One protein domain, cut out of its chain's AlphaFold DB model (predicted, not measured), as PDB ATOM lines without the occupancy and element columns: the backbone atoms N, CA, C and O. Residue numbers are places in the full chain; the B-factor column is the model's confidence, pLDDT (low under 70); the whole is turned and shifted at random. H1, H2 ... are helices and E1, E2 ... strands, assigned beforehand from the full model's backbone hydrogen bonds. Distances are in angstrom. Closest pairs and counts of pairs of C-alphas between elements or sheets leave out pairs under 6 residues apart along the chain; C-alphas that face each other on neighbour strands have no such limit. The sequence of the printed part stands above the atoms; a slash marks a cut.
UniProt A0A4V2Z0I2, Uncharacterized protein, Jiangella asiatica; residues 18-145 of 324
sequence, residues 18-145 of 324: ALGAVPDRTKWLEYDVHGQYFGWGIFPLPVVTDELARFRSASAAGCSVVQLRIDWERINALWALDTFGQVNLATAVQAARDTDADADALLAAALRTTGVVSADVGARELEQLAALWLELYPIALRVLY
ATOM      1  N   ALA A  18      26.228  12.212 -41.126       88.19
ATOM      2  CA  ALA A  18      26.213  11.115 -40.165       88.19
ATOM      3  C   ALA A  18      24.962  10.219 -40.262       88.19
ATOM      4  O   ALA A  18      25.009   9.089 -39.773       88.19
ATOM      5  N   LEU A  19      23.871  10.666 -40.906       88.06
ATOM      6  CA  LEU A  19      22.672   9.840 -41.120       88.06
ATOM      7  C   LEU A  19      23.017   8.546 -41.878       88.06
ATOM      8  O   LEU A  19      22.589   7.457 -41.482       88.06
ATOM      9  N   GLY A  20      23.861   8.650 -42.910       83.25
ATOM     10  CA  GLY A  20      24.311   7.517 -43.723       83.25
ATOM     11  C   GLY A  20      25.547   6.779 -43.189       83.25
ATOM     12  O   GLY A  20      25.837   5.677 -43.643       83.25
ATOM     13  N   ALA A  21      26.278   7.349 -42.226       84.50
ATOM     14  CA  ALA A  21      27.625   6.881 -41.872       84.50
ATOM     15  C   ALA A  21      27.671   5.639 -40.958       84.50
ATOM     16  O   ALA A  21      28.712   4.993 -40.855       84.50
ATOM     17  N   VAL A  22      26.573   5.307 -40.269       81.69
ATOM     18  CA  VAL A  22      26.513   4.187 -39.310       81.69
ATOM     19  C   VAL A  22      25.336   3.253 -39.633       81.69
ATOM     20  O   VAL A  22      24.242   3.434 -39.095       81.69
ATOM     21  N   PRO A  23      25.508   2.284 -40.553       79.38
ATOM     22  CA  PRO A  23      24.419   1.398 -40.977       79.38
ATOM     23  C   PRO A  23      24.019   0.374 -39.901       79.38
ATOM     24  O   PRO A  23      22.836   0.101 -39.738       79.38
ATOM     25  N   ASP A  24      24.969  -0.119 -39.099       85.50
ATOM     26  CA  ASP A  24      24.745  -1.230 -38.153       85.50
ATOM     27  C   ASP A  24      24.278  -0.790 -36.753       85.50
ATOM     28  O   ASP A  24      24.470  -1.487 -35.753       85.50
ATOM     29  N   ARG A  25      23.721   0.419 -36.630       86.69
ATOM     30  CA  ARG A  25      23.298   0.995 -35.345       86.69
ATOM     31  C   ARG A  25      21.875   1.519 -35.443       86.69
ATOM     32  O   ARG A  25      21.514   2.166 -36.420       86.69
ATOM     33  N   THR A  26      21.099   1.331 -34.377       89.75
ATOM     34  CA  THR A  26      19.810   2.010 -34.220       89.75
ATOM     35  C   THR A  26      20.028   3.521 -34.207       89.75
ATOM     36  O   THR A  26      20.758   4.047 -33.359       89.75
ATOM     37  N   LYS A  27      19.383   4.225 -35.136       92.19
ATOM     38  CA  LYS A  27      19.462   5.681 -35.260       92.19
ATOM     39  C   LYS A  27      18.154   6.323 -34.831       92.19
ATOM     40  O   LYS A  27      17.073   5.893 -35.222       92.19
ATOM     41  N   TRP A  28      18.285   7.339 -33.989       95.06
ATOM     42  CA  TRP A  28      17.190   8.192 -33.542       95.06
ATOM     43  C   TRP A  28      17.465   9.580 -34.090       95.06
ATOM     44  O   TRP A  28      18.575  10.089 -33.894       95.06
ATOM     45  N   LEU A  29      16.487  10.157 -34.772       96.00
ATOM     46  CA  LEU A  29      16.533  11.533 -35.229       96.00
ATOM     47  C   LEU A  29      16.099  12.450 -34.084       96.00
ATOM     48  O   LEU A  29      15.072  12.186 -33.473       96.00
ATOM     49  N   GLU A  30      16.842  13.513 -33.799       96.69
ATOM     50  CA  GLU A  30      16.388  14.593 -32.910       96.69
ATOM     51  C   GLU A  30      16.009  15.812 -33.754       96.69
ATOM     52  O   GLU A  30      16.853  16.317 -34.493       96.69
ATOM     53  N   TYR A  31      14.764  16.277 -33.658       96.94
ATOM     54  CA  TYR A  31      14.249  17.434 -34.395       96.94
ATOM     55  C   TYR A  31      13.772  18.523 -33.432       96.94
ATOM     56  O   TYR A  31      13.156  18.226 -32.410       96.94
ATOM     57  N   ASP A  32      14.040  19.784 -33.759       96.75
ATOM     58  CA  ASP A  32      13.670  20.931 -32.935       96.75
ATOM     59  C   ASP A  32      12.318  21.511 -33.351       96.75
ATOM     60  O   ASP A  32      12.226  22.133 -34.403       96.75
ATOM     61  N   VAL A  33      11.289  21.354 -32.514       97.06
ATOM     62  CA  VAL A  33       9.970  21.989 -32.729       97.06
ATOM     63  C   VAL A  33       9.784  23.255 -31.886       97.06
ATOM     64  O   VAL A  33       8.854  24.023 -32.128       97.06
ATOM     65  N   HIS A  34      10.680  23.508 -30.921       95.44
ATOM     66  CA  HIS A  34      10.714  24.752 -30.147       95.44
ATOM     67  C   HIS A  34      11.092  25.950 -31.027       95.44
ATOM     68  O   HIS A  34      10.519  27.031 -30.902       95.44
ATOM     69  N   GLY A  35      12.050  25.761 -31.936       95.25
ATOM     70  CA  GLY A  35      12.418  26.757 -32.935       95.25
ATOM     71  C   GLY A  35      13.588  27.638 -32.567       95.25
ATOM     72  O   GLY A  35      13.545  28.849 -32.786       95.25
ATOM     73  N   GLN A  36      14.660  27.038 -32.045       94.75
ATOM     74  CA  GLN A  36      15.887  27.725 -31.641       94.75
ATOM     75  C   GLN A  36      16.427  28.667 -32.723       94.75
ATOM     76  O   GLN A  36      16.871  29.756 -32.375       94.75
ATOM     77  N   TYR A  37      16.343  28.313 -34.011       94.19
ATOM     78  CA  TYR A  37      16.807  29.152 -35.134       94.19
ATOM     79  C   TYR A  37      15.686  29.622 -36.066       94.19
ATOM     80  O   TYR A  37      15.938  30.012 -37.206       94.19
ATOM     81  N   PHE A  38      14.447  29.595 -35.576       94.62
ATOM     82  CA  PHE A  38      13.289  30.109 -36.297       94.62
ATOM     83  C   PHE A  38      12.257  30.818 -35.403       94.62
ATOM     84  O   PHE A  38      11.070  30.860 -35.707       94.62
ATOM     85  N   GLY A  39      12.732  31.448 -34.324       95.00
ATOM     86  CA  GLY A  39      11.977  32.434 -33.546       95.00
ATOM     87  C   GLY A  39      11.226  31.903 -32.325       95.00
ATOM     88  O   GLY A  39      10.299  32.563 -31.855       95.00
ATOM     89  N   TRP A  40      11.624  30.739 -31.802       95.62
ATOM     90  CA  TRP A  40      11.173  30.162 -30.522       95.62
ATOM     91  C   TRP A  40       9.648  29.972 -30.404       95.62
ATOM     92  O   TRP A  40       9.079  30.030 -29.313       95.62
ATOM     93  N   GLY A  41       8.957  29.844 -31.542       94.25
ATOM     94  CA  GLY A  41       7.495  29.807 -31.626       94.25
ATOM     95  C   GLY A  41       6.793  31.126 -31.267       94.25
ATOM     96  O   GLY A  41       5.564  31.167 -31.256       94.25
ATOM     97  N   ILE A  42       7.543  32.196 -30.982       94.88
ATOM     98  CA  ILE A  42       7.027  33.566 -30.823       94.88
ATOM     99  C   ILE A  42       6.844  34.199 -32.203       94.88
ATOM    100  O   ILE A  42       5.845  34.867 -32.453       94.88
ATOM    101  N   PHE A  43       7.795  33.957 -33.108       96.69
ATOM    102  CA  PHE A  43       7.573  34.126 -34.538       96.69
ATOM    103  C   PHE A  43       6.817  32.886 -35.049       96.69
ATOM    104  O   PHE A  43       7.343  31.776 -34.920       96.69
ATOM    105  N   PRO A  44       5.587  33.026 -35.575       96.44
ATOM    106  CA  PRO A  44       4.711  31.896 -35.854       96.44
ATOM    107  C   PRO A  44       5.068  31.231 -37.189       96.44
ATOM    108  O   PRO A  44       4.328  31.337 -38.166       96.44
ATOM    109  N   LEU A  45       6.230  30.578 -37.246       97.50
ATOM    110  CA  LEU A  45       6.722  29.899 -38.441       97.50
ATOM    111  C   LEU A  45       6.363  28.403 -38.428       97.50
ATOM    112  O   LEU A  45       6.882  27.676 -37.574       97.50
ATOM    113  N   PRO A  46       5.541  27.923 -39.379       97.19
ATOM    114  CA  PRO A  46       5.375  26.502 -39.622       97.19
ATOM    115  C   PRO A  46       6.604  25.951 -40.346       97.19
ATOM    116  O   PRO A  46       7.108  26.573 -41.282       97.19
ATOM    117  N   VAL A  47       7.070  24.770 -39.940       97.25
ATOM    118  CA  VAL A  47       8.231  24.096 -40.559       97.25
ATOM    119  C   VAL A  47       7.888  22.727 -41.157       97.25
ATOM    120  O   VAL A  47       8.780  21.944 -41.462       97.25
ATOM    121  N   VAL A  48       6.601  22.454 -41.401       97.69
ATOM    122  CA  VAL A  48       6.086  21.161 -41.901       97.69
ATOM    123  C   VAL A  48       6.753  20.661 -43.186       97.69
ATOM    124  O   VAL A  48       6.978  19.464 -43.349       97.69
ATOM    125  N   THR A  49       7.106  21.560 -44.107       95.50
ATOM    126  CA  THR A  49       7.790  21.191 -45.354       95.50
ATOM    127  C   THR A  49       9.202  20.679 -45.091       95.50
ATOM    128  O   THR A  49       9.635  19.715 -45.723       95.50
ATOM    129  N   ASP A  50       9.903  21.284 -44.131       96.50
ATOM    130  CA  ASP A  50      11.204  20.802 -43.687       96.50
ATOM    131  C   ASP A  50      11.065  19.510 -42.869       96.50
ATOM    132  O   ASP A  50      11.776  18.553 -43.157       96.50
ATOM    133  N   GLU A  51      10.097  19.417 -41.951       97.25
ATOM    134  CA  GLU A  51       9.804  18.185 -41.198       97.25
ATOM    135  C   GLU A  51       9.641  16.979 -42.134       97.25
ATOM    136  O   GLU A  51      10.344  15.979 -41.976       97.25
ATOM    137  N   LEU A  52       8.783  17.089 -43.155       97.38
ATOM    138  CA  LEU A  52       8.571  16.034 -44.151       97.38
ATOM    139  C   LEU A  52       9.870  15.672 -44.884       97.38
ATOM    140  O   LEU A  52      10.208  14.491 -44.997       97.38
ATOM    141  N   ALA A  53      10.632  16.669 -45.343       95.44
ATOM    142  CA  ALA A  53      11.891  16.440 -46.047       95.44
ATOM    143  C   ALA A  53      12.925  15.719 -45.162       95.44
ATOM    144  O   ALA A  53      13.520  14.718 -45.580       95.44
ATOM    145  N   ARG A  54      13.107  16.177 -43.917       95.62
ATOM    146  CA  ARG A  54      14.078  15.605 -42.974       95.62
ATOM    147  C   ARG A  54      13.672  14.236 -42.480       95.62
ATOM    148  O   ARG A  54      14.530  13.366 -42.342       95.62
ATOM    149  N   PHE A  55      12.387  14.010 -42.233       96.94
ATOM    150  CA  PHE A  55      11.908  12.708 -41.784       96.94
ATOM    151  C   PHE A  55      11.969  11.683 -42.909       96.94
ATOM    152  O   PHE A  55      12.380  10.552 -42.654       96.94
ATOM    153  N   ARG A  56      11.696  12.078 -44.162       95.94
ATOM    154  CA  ARG A  56      11.913  11.219 -45.333       95.94
ATOM    155  C   ARG A  56      13.385  10.831 -45.476       95.94
ATOM    156  O   ARG A  56      13.688   9.646 -45.603       95.94
ATOM    157  N   SER A  57      14.300  11.800 -45.399       94.56
ATOM    158  CA  SER A  57      15.746  11.539 -45.479       94.56
ATOM    159  C   SER A  57      16.233  10.633 -44.340       94.56
ATOM    160  O   SER A  57      16.909   9.627 -44.566       94.56
ATOM    161  N   ALA A  58      15.812  10.913 -43.104       94.81
ATOM    162  CA  ALA A  58      16.152  10.098 -41.944       94.81
ATOM    163  C   ALA A  58      15.585   8.672 -42.038       94.81
ATOM    164  O   ALA A  58      16.288   7.714 -41.713       94.81
ATOM    165  N   SER A  59      14.341   8.523 -42.500       94.25
ATOM    166  CA  SER A  59      13.697   7.228 -42.739       94.25
ATOM    167  C   SER A  59      14.465   6.420 -43.788       94.25
ATOM    168  O   SER A  59      14.846   5.278 -43.528       94.25
ATOM    169  N   ALA A  60      14.821   7.042 -44.918       93.75
ATOM    170  CA  ALA A  60      15.644   6.423 -45.959       93.75
ATOM    171  C   ALA A  60      17.038   6.013 -45.447       93.75
ATOM    172  O   ALA A  60      17.592   5.000 -45.874       93.75
ATOM    173  N   ALA A  61      17.588   6.758 -44.487       92.50
ATOM    174  CA  ALA A  61      18.835   6.418 -43.815       92.50
ATOM    175  C   ALA A  61      18.680   5.326 -42.734       92.50
ATOM    176  O   ALA A  61      19.683   4.905 -42.159       92.50
ATOM    177  N   GLY A  62      17.471   4.843 -42.435       92.94
ATOM    178  CA  GLY A  62      17.217   3.793 -41.443       92.94
ATOM    179  C   GLY A  62      17.065   4.296 -40.002       92.94
ATOM    180  O   GLY A  62      17.318   3.546 -39.056       92.94
ATOM    181  N   CYS A  63      16.693   5.562 -39.797       94.12
ATOM    182  CA  CYS A  63      16.260   6.040 -38.484       94.12
ATOM    183  C   CYS A  63      14.911   5.413 -38.111       94.12
ATOM    184  O   CYS A  63      13.968   5.447 -38.892       94.12
ATOM    185  N   SER A  64      14.809   4.870 -36.897       90.62
ATOM    186  CA  SER A  64      13.608   4.161 -36.427       90.62
ATOM    187  C   SER A  64      12.775   4.958 -35.420       90.62
ATOM    188  O   SER A  64      11.709   4.506 -35.013       90.62
ATOM    189  N   VAL A  65      13.288   6.097 -34.949       93.88
ATOM    190  CA  VAL A  65      12.650   6.955 -33.940       93.88
ATOM    191  C   VAL A  65      12.891   8.414 -34.304       93.88
ATOM    192  O   VAL A  65      14.011   8.779 -34.665       93.88
ATOM    193  N   VAL A  66      11.857   9.239 -34.144       96.62
ATOM    194  CA  VAL A  66      11.945  10.702 -34.159       96.62
ATOM    195  C   VAL A  66      11.684  11.213 -32.742       96.62
ATOM    196  O   VAL A  66      10.616  10.989 -32.177       96.62
ATOM    197  N   GLN A  67      12.675  11.877 -32.160       96.75
ATOM    198  CA  GLN A  67      12.597  12.579 -30.887       96.75
ATOM    199  C   GLN A  67      12.385  14.067 -31.165       96.75
ATOM    200  O   GLN A  67      13.194  14.698 -31.844       96.75
ATOM    201  N   LEU A  68      11.302  14.627 -30.633       97.38
ATOM    202  CA  LEU A  68      10.934  16.025 -30.834       97.38
ATOM    203  C   LEU A  68      11.338  16.837 -29.605       97.38
ATOM    204  O   LEU A  68      10.874  16.572 -28.496       97.38
ATOM    205  N   ARG A  69      12.218  17.817 -29.803       95.75
ATOM    206  CA  ARG A  69      12.660  18.735 -28.758       95.75
ATOM    207  C   ARG A  69      11.657  19.879 -28.627       95.75
ATOM    208  O   ARG A  69      11.483  20.664 -29.560       95.75
ATOM    209  N   ILE A  70      11.007  19.953 -27.467       95.88
ATOM    210  CA  ILE A  70       9.934  20.917 -27.171       95.88
ATOM    211  C   ILE A  70      10.399  22.118 -26.343       95.88
ATOM    212  O   ILE A  70       9.645  23.070 -26.187       95.88
ATOM    213  N   ASP A  71      11.613  22.097 -25.813       93.38
ATOM    214  CA  ASP A  71      12.189  23.158 -24.996       93.38
ATOM    215  C   ASP A  71      13.672  23.357 -25.327       93.38
ATOM    216  O   ASP A  71      14.303  22.551 -26.014       93.38
ATOM    217  N   TRP A  72      14.237  24.460 -24.849       90.88
ATOM    218  CA  TRP A  72      15.665  24.718 -24.964       90.88
ATOM    219  C   TRP A  72      16.238  25.058 -23.594       90.88
ATOM    220  O   TRP A  72      15.765  25.983 -22.936       90.88
ATOM    221  N   GLU A  73      17.305  24.368 -23.181       85.75
ATOM    222  CA  GLU A  73      17.867  24.457 -21.828       85.75
ATOM    223  C   GLU A  73      18.337  25.866 -21.428       85.75
ATOM    224  O   GLU A  73      18.575  26.137 -20.251       85.75
ATOM    225  N   ARG A  74      18.493  26.773 -22.400       86.25
ATOM    226  CA  ARG A  74      18.882  28.168 -22.159       86.25
ATOM    227  C   ARG A  74      17.711  29.125 -21.965       86.25
ATOM    228  O   ARG A  74      17.941  30.227 -21.472       86.25
ATOM    229  N   ILE A  75      16.492  28.737 -22.340       87.94
ATOM    230  CA  ILE A  75      15.295  29.575 -22.220       87.94
ATOM    231  C   ILE A  75      14.279  28.850 -21.342       87.94
ATOM    232  O   ILE A  75      13.462  28.052 -21.792       87.94
ATOM    233  N   ASN A  76      14.332  29.156 -20.050       83.69
ATOM    234  CA  ASN A  76      13.417  28.572 -19.081       83.69
ATOM    235  C   ASN A  76      11.985  29.082 -19.301       83.69
ATOM    236  O   ASN A  76      11.767  30.270 -19.553       83.69
ATOM    237  N   ALA A  77      11.010  28.194 -19.101       84.94
ATOM    238  CA  ALA A  77       9.577  28.501 -19.156       84.94
ATOM    239  C   ALA A  77       9.068  29.024 -20.518       84.94
ATOM    240  O   ALA A  77       8.049  29.717 -20.562       84.94
ATOM    241  N   LEU A  78       9.751  28.671 -21.612       91.44
ATOM    242  CA  LEU A  78       9.235  28.788 -22.975       91.44
ATOM    243  C   LEU A  78       9.221  27.404 -23.627       91.44
ATOM    244  O   LEU A  78      10.267  26.834 -23.923       91.44
ATOM    245  N   TRP A  79       8.030  26.830 -23.756       93.38
ATOM    246  CA  TRP A  79       7.834  25.467 -24.236       93.38
ATOM    247  C   TRP A  79       7.095  25.544 -25.566       93.38
ATOM    248  O   TRP A  79       6.209  26.380 -25.733       93.38
ATOM    249  N   ALA A  80       7.408  24.648 -26.500       95.12
ATOM    250  CA  ALA A  80       6.720  24.556 -27.785       95.12
ATOM    251  C   ALA A  80       5.202  24.409 -27.588       95.12
ATOM    252  O   ALA A  80       4.432  24.989 -28.337       95.12
ATOM    253  N   LEU A  81       4.782  23.705 -26.531       94.94
ATOM    254  CA  LEU A  81       3.375  23.498 -26.169       94.94
ATOM    255  C   LEU A  81       2.604  24.794 -25.879       94.94
ATOM    256  O   LEU A  81       1.394  24.820 -26.072       94.94
ATOM    257  N   ASP A  82       3.291  25.850 -25.439       93.75
ATOM    258  CA  ASP A  82       2.663  27.121 -25.073       93.75
ATOM    259  C   ASP A  82       2.793  28.184 -26.175       93.75
ATOM    260  O   ASP A  82       2.186  29.249 -26.075       93.75
ATOM    261  N   THR A  83       3.608  27.936 -27.205       95.62
ATOM    262  CA  THR A  83       3.903  28.866 -28.308       95.62
ATOM    263  C   THR A  83       3.269  28.382 -29.613       95.62
ATOM    264  O   THR A  83       2.534  27.396 -29.637       95.62
ATOM    265  N   PHE A  84       3.561  29.036 -30.744       97.06
ATOM    266  CA  PHE A  84       3.204  28.485 -32.057       97.06
ATOM    267  C   PHE A  84       3.903  27.139 -32.337       97.06
ATOM    268  O   PHE A  84       3.453  26.379 -33.191       97.06
ATOM    269  N   GLY A  85       4.949  26.789 -31.576       97.31
ATOM    270  CA  GLY A  85       5.630  25.496 -31.659       97.31
ATOM    271  C   GLY A  85       4.706  24.288 -31.468       97.31
ATOM    272  O   GLY A  85       5.039  23.203 -31.931       97.31
ATOM    273  N   GLN A  86       3.520  24.452 -30.872       97.88
ATOM    274  CA  GLN A  86       2.526  23.385 -30.759       97.88
ATOM    275  C   GLN A  86       1.995  22.943 -32.131       97.88
ATOM    276  O   GLN A  86       1.672  21.770 -32.311       97.88
ATOM    277  N   VAL A  87       1.943  23.864 -33.105       98.44
ATOM    278  CA  VAL A  87       1.586  23.559 -34.498       98.44
ATOM    279  C   VAL A  87       2.672  22.688 -35.110       98.44
ATOM    280  O   VAL A  87       2.349  21.625 -35.627       98.44
ATOM    281  N   ASN A  88       3.942  23.074 -34.949       98.44
ATOM    282  CA  ASN A  88       5.094  22.296 -35.421       98.44
ATOM    283  C   ASN A  88       5.170  20.921 -34.742       98.44
ATOM    284  O   ASN A  88       5.408  19.906 -35.377       98.44
ATOM    285  N   LEU A  89       4.881  20.835 -33.442       98.31
ATOM    286  CA  LEU A  89       4.789  19.546 -32.757       98.31
ATOM    287  C   LEU A  89       3.686  18.664 -33.367       98.31
ATOM    288  O   LEU A  89       3.903  17.473 -33.596       98.31
ATOM    289  N   ALA A  90       2.507  19.232 -33.631       98.25
ATOM    290  CA  ALA A  90       1.381  18.503 -34.204       98.25
ATOM    291  C   ALA A  90       1.636  18.056 -35.655       98.25
ATOM    292  O   ALA A  90       1.244  16.940 -36.015       98.25
ATOM    293  N   THR A  91       2.293  18.878 -36.479       98.50
ATOM    294  CA  THR A  91       2.712  18.483 -37.831       98.50
ATOM    295  C   THR A  91       3.817  17.435 -37.772       98.50
ATOM    296  O   THR A  91       3.673  16.392 -38.405       98.50
ATOM    297  N   ALA A  92       4.830  17.608 -36.920       98.19
ATOM    298  CA  ALA A  92       5.949  16.679 -36.808       98.19
ATOM    299  C   ALA A  92       5.513  15.274 -36.366       98.19
ATOM    300  O   ALA A  92       5.991  14.271 -36.896       98.19
ATOM    301  N   VAL A  93       4.569  15.165 -35.424       97.25
ATOM    302  CA  VAL A  93       4.024  13.862 -35.002       97.25
ATOM    303  C   VAL A  93       3.335  13.134 -36.160       97.25
ATOM    304  O   VAL A  93       3.422  11.908 -36.250       97.25
ATOM    305  N   GLN A  94       2.647  13.866 -37.038       96.75
ATOM    306  CA  GLN A  94       1.978  13.290 -38.204       96.75
ATOM    307  C   GLN A  94       2.982  12.961 -39.316       96.75
ATOM    308  O   GLN A  94       2.984  11.833 -39.806       96.75
ATOM    309  N   ALA A  95       3.902  13.877 -39.624       97.50
ATOM    310  CA  ALA A  95       4.964  13.688 -40.610       97.50
ATOM    311  C   ALA A  95       5.890  12.509 -40.260       97.50
ATOM    312  O   ALA A  95       6.369  11.804 -41.143       97.50
ATOM    313  N   ALA A  96       6.130  12.243 -38.970       96.31
ATOM    314  CA  ALA A  96       6.929  11.095 -38.537       96.31
ATOM    315  C   ALA A  96       6.234   9.740 -38.788       96.31
ATOM    316  O   ALA A  96       6.899   8.705 -38.790       96.31
ATOM    317  N   ARG A  97       4.905   9.729 -38.965       94.50
ATOM    318  CA  ARG A  97       4.119   8.526 -39.299       94.50
ATOM    319  C   ARG A  97       3.953   8.347 -40.802       94.50
ATOM    320  O   ARG A  97       3.903   7.210 -41.259       94.50
ATOM    321  N   ASP A  98       3.854   9.454 -41.529       95.94
ATOM    322  CA  ASP A  98       3.722   9.492 -42.979       95.94
ATOM    323  C   ASP A  98       4.573  10.635 -43.547       95.94
ATOM    324  O   ASP A  98       4.188  11.804 -43.513       95.94
ATOM    325  N   THR A  99       5.757  10.285 -44.055       95.25
ATOM    326  CA  THR A  99       6.727  11.247 -44.602       95.25
ATOM    327  C   THR A  99       6.366  11.738 -46.005       95.25
ATOM    328  O   THR A  99       7.048  12.612 -46.543       95.25
ATOM    329  N   ASP A 100       5.329  11.166 -46.618       95.94
ATOM    330  CA  ASP A 100       4.849  11.521 -47.956       95.94
ATOM    331  C   ASP A 100       3.472  12.200 -47.914       95.94
ATOM    332  O   ASP A 100       2.885  12.480 -48.960       95.94
ATOM    333  N   ALA A 101       2.985  12.513 -46.709       96.31
ATOM    334  CA  ALA A 101       1.769  13.276 -46.497       96.31
ATOM    335  C   ALA A 101       1.842  14.678 -47.126       96.31
ATOM    336  O   ALA A 101       2.904  15.294 -47.249       96.31
ATOM    337  N   ASP A 102       0.671  15.195 -47.489       95.88
ATOM    338  CA  ASP A 102       0.510  16.533 -48.047       95.88
ATOM    339  C   ASP A 102       0.727  17.616 -46.972       95.88
ATOM    340  O   ASP A 102       0.094  17.597 -45.911       95.88
ATOM    341  N   ALA A 103       1.641  18.554 -47.236       96.19
ATOM    342  CA  ALA A 103       2.053  19.568 -46.266       96.19
ATOM    343  C   ALA A 103       0.909  20.528 -45.898       96.19
ATOM    344  O   ALA A 103       0.744  20.856 -44.719       96.19
ATOM    345  N   ASP A 104       0.107  20.944 -46.883       95.94
ATOM    346  CA  ASP A 104      -1.064  21.800 -46.686       95.94
ATOM    347  C   ASP A 104      -2.098  21.107 -45.792       95.94
ATOM    348  O   ASP A 104      -2.561  21.696 -44.811       95.94
ATOM    349  N   ALA A 105      -2.406  19.835 -46.062       96.25
ATOM    350  CA  ALA A 105      -3.334  19.047 -45.257       96.25
ATOM    351  C   ALA A 105      -2.842  18.844 -43.816       96.25
ATOM    352  O   ALA A 105      -3.619  19.007 -42.867       96.25
ATOM    353  N   LEU A 106      -1.554  18.525 -43.625       97.75
ATOM    354  CA  LEU A 106      -0.964  18.381 -42.291       97.75
ATOM    355  C   LEU A 106      -1.037  19.687 -41.500       97.75
ATOM    356  O   LEU A 106      -1.425  19.678 -40.327       97.75
ATOM    357  N   LEU A 107      -0.690  20.806 -42.136       98.50
ATOM    358  CA  LEU A 107      -0.727  22.110 -41.493       98.50
ATOM    359  C   LEU A 107      -2.159  22.541 -41.171       98.50
ATOM    360  O   LEU A 107      -2.416  22.987 -40.055       98.50
ATOM    361  N   ALA A 108      -3.101  22.365 -42.099       98.00
ATOM    362  CA  ALA A 108      -4.519  22.630 -41.874       98.00
ATOM    363  C   ALA A 108      -5.038  21.857 -40.651       98.00
ATOM    364  O   ALA A 108      -5.640  22.441 -39.743       98.00
ATOM    365  N   ALA A 109      -4.747  20.553 -40.582       97.31
ATOM    366  CA  ALA A 109      -5.116  19.719 -39.444       97.31
ATOM    367  C   ALA A 109      -4.479  20.224 -38.140       97.31
ATOM    368  O   ALA A 109      -5.181  20.402 -37.144       97.31
ATOM    369  N   ALA A 110      -3.177  20.525 -38.143       98.06
ATOM    370  CA  ALA A 110      -2.468  21.015 -36.963       98.06
ATOM    371  C   ALA A 110      -3.004  22.367 -36.463       98.06
ATOM    372  O   ALA A 110      -3.257  22.519 -35.267       98.06
ATOM    373  N   LEU A 111      -3.243  23.328 -37.362       97.88
ATOM    374  CA  LEU A 111      -3.838  24.633 -37.050       97.88
ATOM    375  C   LEU A 111      -5.215  24.498 -36.381       97.88
ATOM    376  O   LEU A 111      -5.531  25.245 -35.451       97.88
ATOM    377  N   ARG A 112      -6.026  23.525 -36.817       96.56
ATOM    378  CA  ARG A 112      -7.317  23.206 -36.193       96.56
ATOM    379  C   ARG A 112      -7.149  22.534 -34.832       96.56
ATOM    380  O   ARG A 112      -7.778  22.956 -33.867       96.56
ATOM    381  N   THR A 113      -6.330  21.488 -34.752       96.06
ATOM    382  CA  THR A 113      -6.140  20.684 -33.534       96.06
ATOM    383  C   THR A 113      -5.567  21.506 -32.383       96.06
ATOM    384  O   THR A 113      -5.946  21.299 -31.235       96.06
ATOM    385  N   THR A 114      -4.687  22.456 -32.688       96.62
ATOM    386  CA  THR A 114      -4.046  23.339 -31.699       96.62
ATOM    387  C   THR A 114      -4.902  24.543 -31.308       96.62
ATOM    388  O   THR A 114      -4.539  25.297 -30.410       96.62
ATOM    389  N   GLY A 115      -6.047  24.747 -31.969       95.94
ATOM    390  CA  GLY A 115      -6.939  25.874 -31.695       95.94
ATOM    391  C   GLY A 115      -6.408  27.235 -32.154       95.94
ATOM    392  O   GLY A 115      -7.028  28.250 -31.835       95.94
ATOM    393  N   VAL A 116      -5.306  27.270 -32.917       96.50
ATOM    394  CA  VAL A 116      -4.788  28.495 -33.555       96.50
ATOM    395  C   VAL A 116      -5.812  29.079 -34.524       96.50
ATOM    396  O   VAL A 116      -5.915  30.299 -34.660       96.50
ATOM    397  N   VAL A 117      -6.591  28.214 -35.174       96.81
ATOM    398  CA  VAL A 117      -7.697  28.605 -36.047       96.81
ATOM    399  C   VAL A 117      -9.026  28.249 -35.392       96.81
ATOM    400  O   VAL A 117      -9.198  27.144 -34.873       96.81
ATOM    401  N   SER A 118      -9.978  29.187 -35.425       94.38
ATOM    402  CA  SER A 118     -11.318  28.997 -34.864       94.38
ATOM    403  C   SER A 118     -12.016  27.768 -35.457       94.38
ATOM    404  O   SER A 118     -11.904  27.472 -36.650       94.38
ATOM    405  N   ALA A 119     -12.803  27.081 -34.627       93.62
ATOM    406  CA  ALA A 119     -13.606  25.939 -35.052       93.62
ATOM    407  C   ALA A 119     -14.675  26.314 -36.101       93.62
ATOM    408  O   ALA A 119     -15.097  25.447 -36.865       93.62
ATOM    409  N   ASP A 120     -15.060  27.591 -36.166       94.25
ATOM    410  CA  ASP A 120     -16.090  28.102 -37.080       94.25
ATOM    411  C   ASP A 120     -15.590  28.296 -38.521       94.25
ATOM    412  O   ASP A 120     -16.397  28.452 -39.434       94.25
ATOM    413  N   VAL A 121     -14.271  28.278 -38.744       95.88
ATOM    414  CA  VAL A 121     -13.689  28.379 -40.090       95.88
ATOM    415  C   VAL A 121     -14.038  27.112 -40.879       95.88
ATOM    416  O   VAL A 121     -13.871  25.998 -40.377       95.88
ATOM    417  N   GLY A 122     -14.522  27.242 -42.114       96.69
ATOM    418  CA  GLY A 122     -14.835  26.094 -42.966       96.69
ATOM    419  C   GLY A 122     -13.582  25.344 -43.435       96.69
ATOM    420  O   GLY A 122     -12.472  25.869 -43.393       96.69
ATOM    421  N   ALA A 123     -13.742  24.112 -43.930       95.38
ATOM    422  CA  ALA A 123     -12.611  23.299 -44.405       95.38
ATOM    423  C   ALA A 123     -11.821  23.985 -45.537       95.38
ATOM    424  O   ALA A 123     -10.604  24.095 -45.466       95.38
ATOM    425  N   ARG A 124     -12.524  24.540 -46.532       95.50
ATOM    426  CA  ARG A 124     -11.898  25.258 -47.654       95.50
ATOM    427  C   ARG A 124     -11.145  26.516 -47.212       95.50
ATOM    428  O   ARG A 124     -10.095  26.830 -47.757       95.50
ATOM    429  N   GLU A 125     -11.691  27.257 -46.255       96.56
ATOM    430  CA  GLU A 125     -11.046  28.457 -45.706       96.56
ATOM    431  C   GLU A 125      -9.804  28.088 -44.889       96.56
ATOM    432  O   GLU A 125      -8.786  28.768 -44.966       96.56
ATOM    433  N   LEU A 126      -9.863  26.974 -44.153       97.31
ATOM    434  CA  LEU A 126      -8.721  26.428 -43.428       97.31
ATOM    435  C   LEU A 126      -7.590  26.007 -44.380       97.31
ATOM    436  O   LEU A 126      -6.439  26.317 -44.097       97.31
ATOM    437  N   GLU A 127      -7.906  25.357 -45.501       96.00
ATOM    438  CA  GLU A 127      -6.926  25.019 -46.548       96.00
ATOM    439  C   GLU A 127      -6.270  26.280 -47.130       96.00
ATOM    440  O   GLU A 127      -5.050  26.357 -47.229       96.00
ATOM    441  N   GLN A 128      -7.063  27.309 -47.450       95.62
ATOM    442  CA  GLN A 128      -6.543  28.591 -47.941       95.62
ATOM    443  C   GLN A 128      -5.624  29.273 -46.925       95.62
ATOM    444  O   GLN A 128      -4.595  29.841 -47.294       95.62
ATOM    445  N   LEU A 129      -5.991  29.224 -45.646       96.19
ATOM    446  CA  LEU A 129      -5.197  29.791 -44.568       96.19
ATOM    447  C   LEU A 129      -3.904  28.997 -44.323       96.19
ATOM    448  O   LEU A 129      -2.864  29.605 -44.075       96.19
ATOM    449  N   ALA A 130      -3.944  27.667 -44.420       97.44
ATOM    450  CA  ALA A 130      -2.754  26.822 -44.333       97.44
ATOM    451  C   ALA A 130      -1.777  27.133 -45.476       97.44
ATOM    452  O   ALA A 130      -0.611  27.424 -45.208       97.44
ATOM    453  N   ALA A 131      -2.269  27.192 -46.719       96.62
ATOM    454  CA  ALA A 131      -1.469  27.567 -47.882       96.62
ATOM    455  C   ALA A 131      -0.832  28.956 -47.712       96.62
ATOM    456  O   ALA A 131       0.367  29.125 -47.932       96.62
ATOM    457  N   LEU A 132      -1.603  29.940 -47.228       97.31
ATOM    458  CA  LEU A 132      -1.087  31.274 -46.914       97.31
ATOM    459  C   LEU A 132       0.038  31.219 -45.870       97.31
ATOM    460  O   LEU A 132       1.024  31.943 -45.986       97.31
ATOM    461  N   TRP A 133      -0.071  30.376 -44.846       97.06
ATOM    462  CA  TRP A 133       0.979  30.241 -43.837       97.06
ATOM    463  C   TRP A 133       2.244  29.566 -44.378       97.06
ATOM    464  O   TRP A 133       3.345  29.930 -43.963       97.06
ATOM    465  N   LEU A 134       2.116  28.621 -45.317       97.00
ATOM    466  CA  LEU A 134       3.262  27.980 -45.970       97.00
ATOM    467  C   LEU A 134       4.091  28.962 -46.801       97.00
ATOM    468  O   LEU A 134       5.308  28.791 -46.897       97.00
ATOM    469  N   GLU A 135       3.483  30.033 -47.319       97.81
ATOM    470  CA  GLU A 135       4.220  31.121 -47.973       97.81
ATOM    471  C   GLU A 135       5.251  31.772 -47.031       97.81
ATOM    472  O   GLU A 135       6.278  32.274 -47.491       97.81
ATOM    473  N   LEU A 136       5.026  31.739 -45.708       97.81
ATOM    474  CA  LEU A 136       5.934  32.344 -44.731       97.81
ATOM    475  C   LEU A 136       7.280  31.616 -44.649       97.81
ATOM    476  O   LEU A 136       8.286  32.259 -44.359       97.81
ATOM    477  N   TYR A 137       7.331  30.307 -44.907       96.69
ATOM    478  CA  TYR A 137       8.560  29.520 -44.771       96.69
ATOM    479  C   TYR A 137       9.724  30.067 -45.622       96.69
ATOM    480  O   TYR A 137      10.732  30.487 -45.044       96.69
ATOM    481  N   PRO A 138       9.615  30.171 -46.962       96.31
ATOM    482  CA  PRO A 138      10.694  30.724 -47.785       96.31
ATOM    483  C   PRO A 138      10.967  32.217 -47.524       96.31
ATOM    484  O   PRO A 138      12.085  32.689 -47.746       96.31
ATOM    485  N   ILE A 139       9.979  32.978 -47.038       98.12
ATOM    486  CA  ILE A 139      10.176  34.371 -46.607       98.12
ATOM    487  C   ILE A 139      11.069  34.406 -45.361       98.12
ATOM    488  O   ILE A 139      12.070  35.119 -45.334       98.12
ATOM    489  N   ALA A 140      10.756  33.595 -44.350       97.31
ATOM    490  CA  ALA A 140      11.480  33.541 -43.088       97.31
ATOM    491  C   ALA A 140      12.949  33.152 -43.271       97.31
ATOM    492  O   ALA A 140      13.810  33.716 -42.598       97.31
ATOM    493  N   LEU A 141      13.259  32.247 -44.204       95.00
ATOM    494  CA  LEU A 141      14.648  31.893 -44.507       95.00
ATOM    495  C   LEU A 141      15.448  33.106 -45.005       95.00
ATOM    496  O   LEU A 141      16.542  33.365 -44.509       95.00
ATOM    497  N   ARG A 142      14.874  33.911 -45.905       96.38
ATOM    498  CA  ARG A 142      15.504  35.156 -46.380       96.38
ATOM    499  C   ARG A 142      15.502  36.276 -45.339       96.38
ATOM    500  O   ARG A 142      16.266  37.225 -45.464       96.38
ATOM    501  N   VAL A 143      14.679  36.198 -44.295       97.38
ATOM    502  CA  VAL A 143      14.742  37.133 -43.159       97.38
ATOM    503  C   VAL A 143      15.867  36.744 -42.195       97.38
ATOM    504  O   VAL A 143      16.705  37.577 -41.854       97.38
ATOM    505  N   LEU A 144      15.889  35.484 -41.753       95.62
ATOM    506  CA  LEU A 144      16.704  35.012 -40.628       95.62
ATOM    507  C   LEU A 144      18.158  34.677 -40.993       95.62
ATOM    508  O   LEU A 144      19.023  34.668 -40.110       95.62
ATOM    509  N   TYR A 145      18.432  34.419 -42.271       94.19
ATOM    510  CA  TYR A 145      19.732  33.994 -42.800       94.19
ATOM    511  C   TYR A 145      20.172  34.932 -43.919       94.19
ATOM    512  O   TYR A 145      19.321  35.548 -44.535       94.19
TER     513      TYR A 145
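AT A GLANCE: This is residues 18 to 145 of the 324 residues of an uncharacterized protein of Jiangella asiatica (UniProt A0A4V2Z0I2). A short ribbon of two parallel strands, E1 and E2, makes one end, with H2 and H3 packed on it; from there the crossed helices H2, H3, H4 and H5 follow in contact, H3 nearest the middle, and H6 carries on from the end of H5. The 128 printed residues hold H1, E1, H2, E2, H3, H4, H5 and H6 in that order, mostly helix. The whole is compact, with a radius of gyration of the C-alphas of 15.0 A and spans of 50 by 34 by 27 A.

HOW THE PARTS SIT: H1, residues 18 to 21, is close to but not clearly touching H2, residues 48 to 60; the closest C-alphas, of Leu 19 and Ala 58, are 6.6 A apart. E1, residues 27 to 32, and E2, residues 63 to 69, are parallel neighbours at 26 degrees; N 29 and O 65 are 2.8 A apart, within hydrogen-bond range. E1, H2 and E2 form a strand-helix-strand unit, two parallel neighbour strands with a helix between, with a right-handed crossover. H3, residues 85 to 95, touches H2 at a steep tilt of 39 degrees, the same way, closest at C-alphas 52 and 95, 5.6 A. The hub H4, residues 103 to 113, touches H2, H3 and H5, residues 123 to 134; its closest C-alphas to H5, 108 and 130, are 5.2 A apart. H5 and H6, residues 136 to 144, meet only through their link. Every O i to N i+4 pair is within range in H2, H4 and H5, but 6 of 7 in H3 and 4 of 5 in H6; H1 is too short for one.

IN THESE COORDINATES: C-alpha 18 opens H1 at (26.213, 11.115, -40.165). E1 spans 16.5 A, H2 18.0 A, E2 16.4 A, H4 15.2 A and H5 16.6 A. H6 ends at C-alpha 144, (16.704, 35.012, -40.628).

THE WHOLE: The C-alphas of Asp 24 and Asp 120, the two farthest apart, are 50.3 A apart. The links E1 to H2 and E2 to H3 are long. The printed part has no cut, and no printed residue is under 70 in pLDDT.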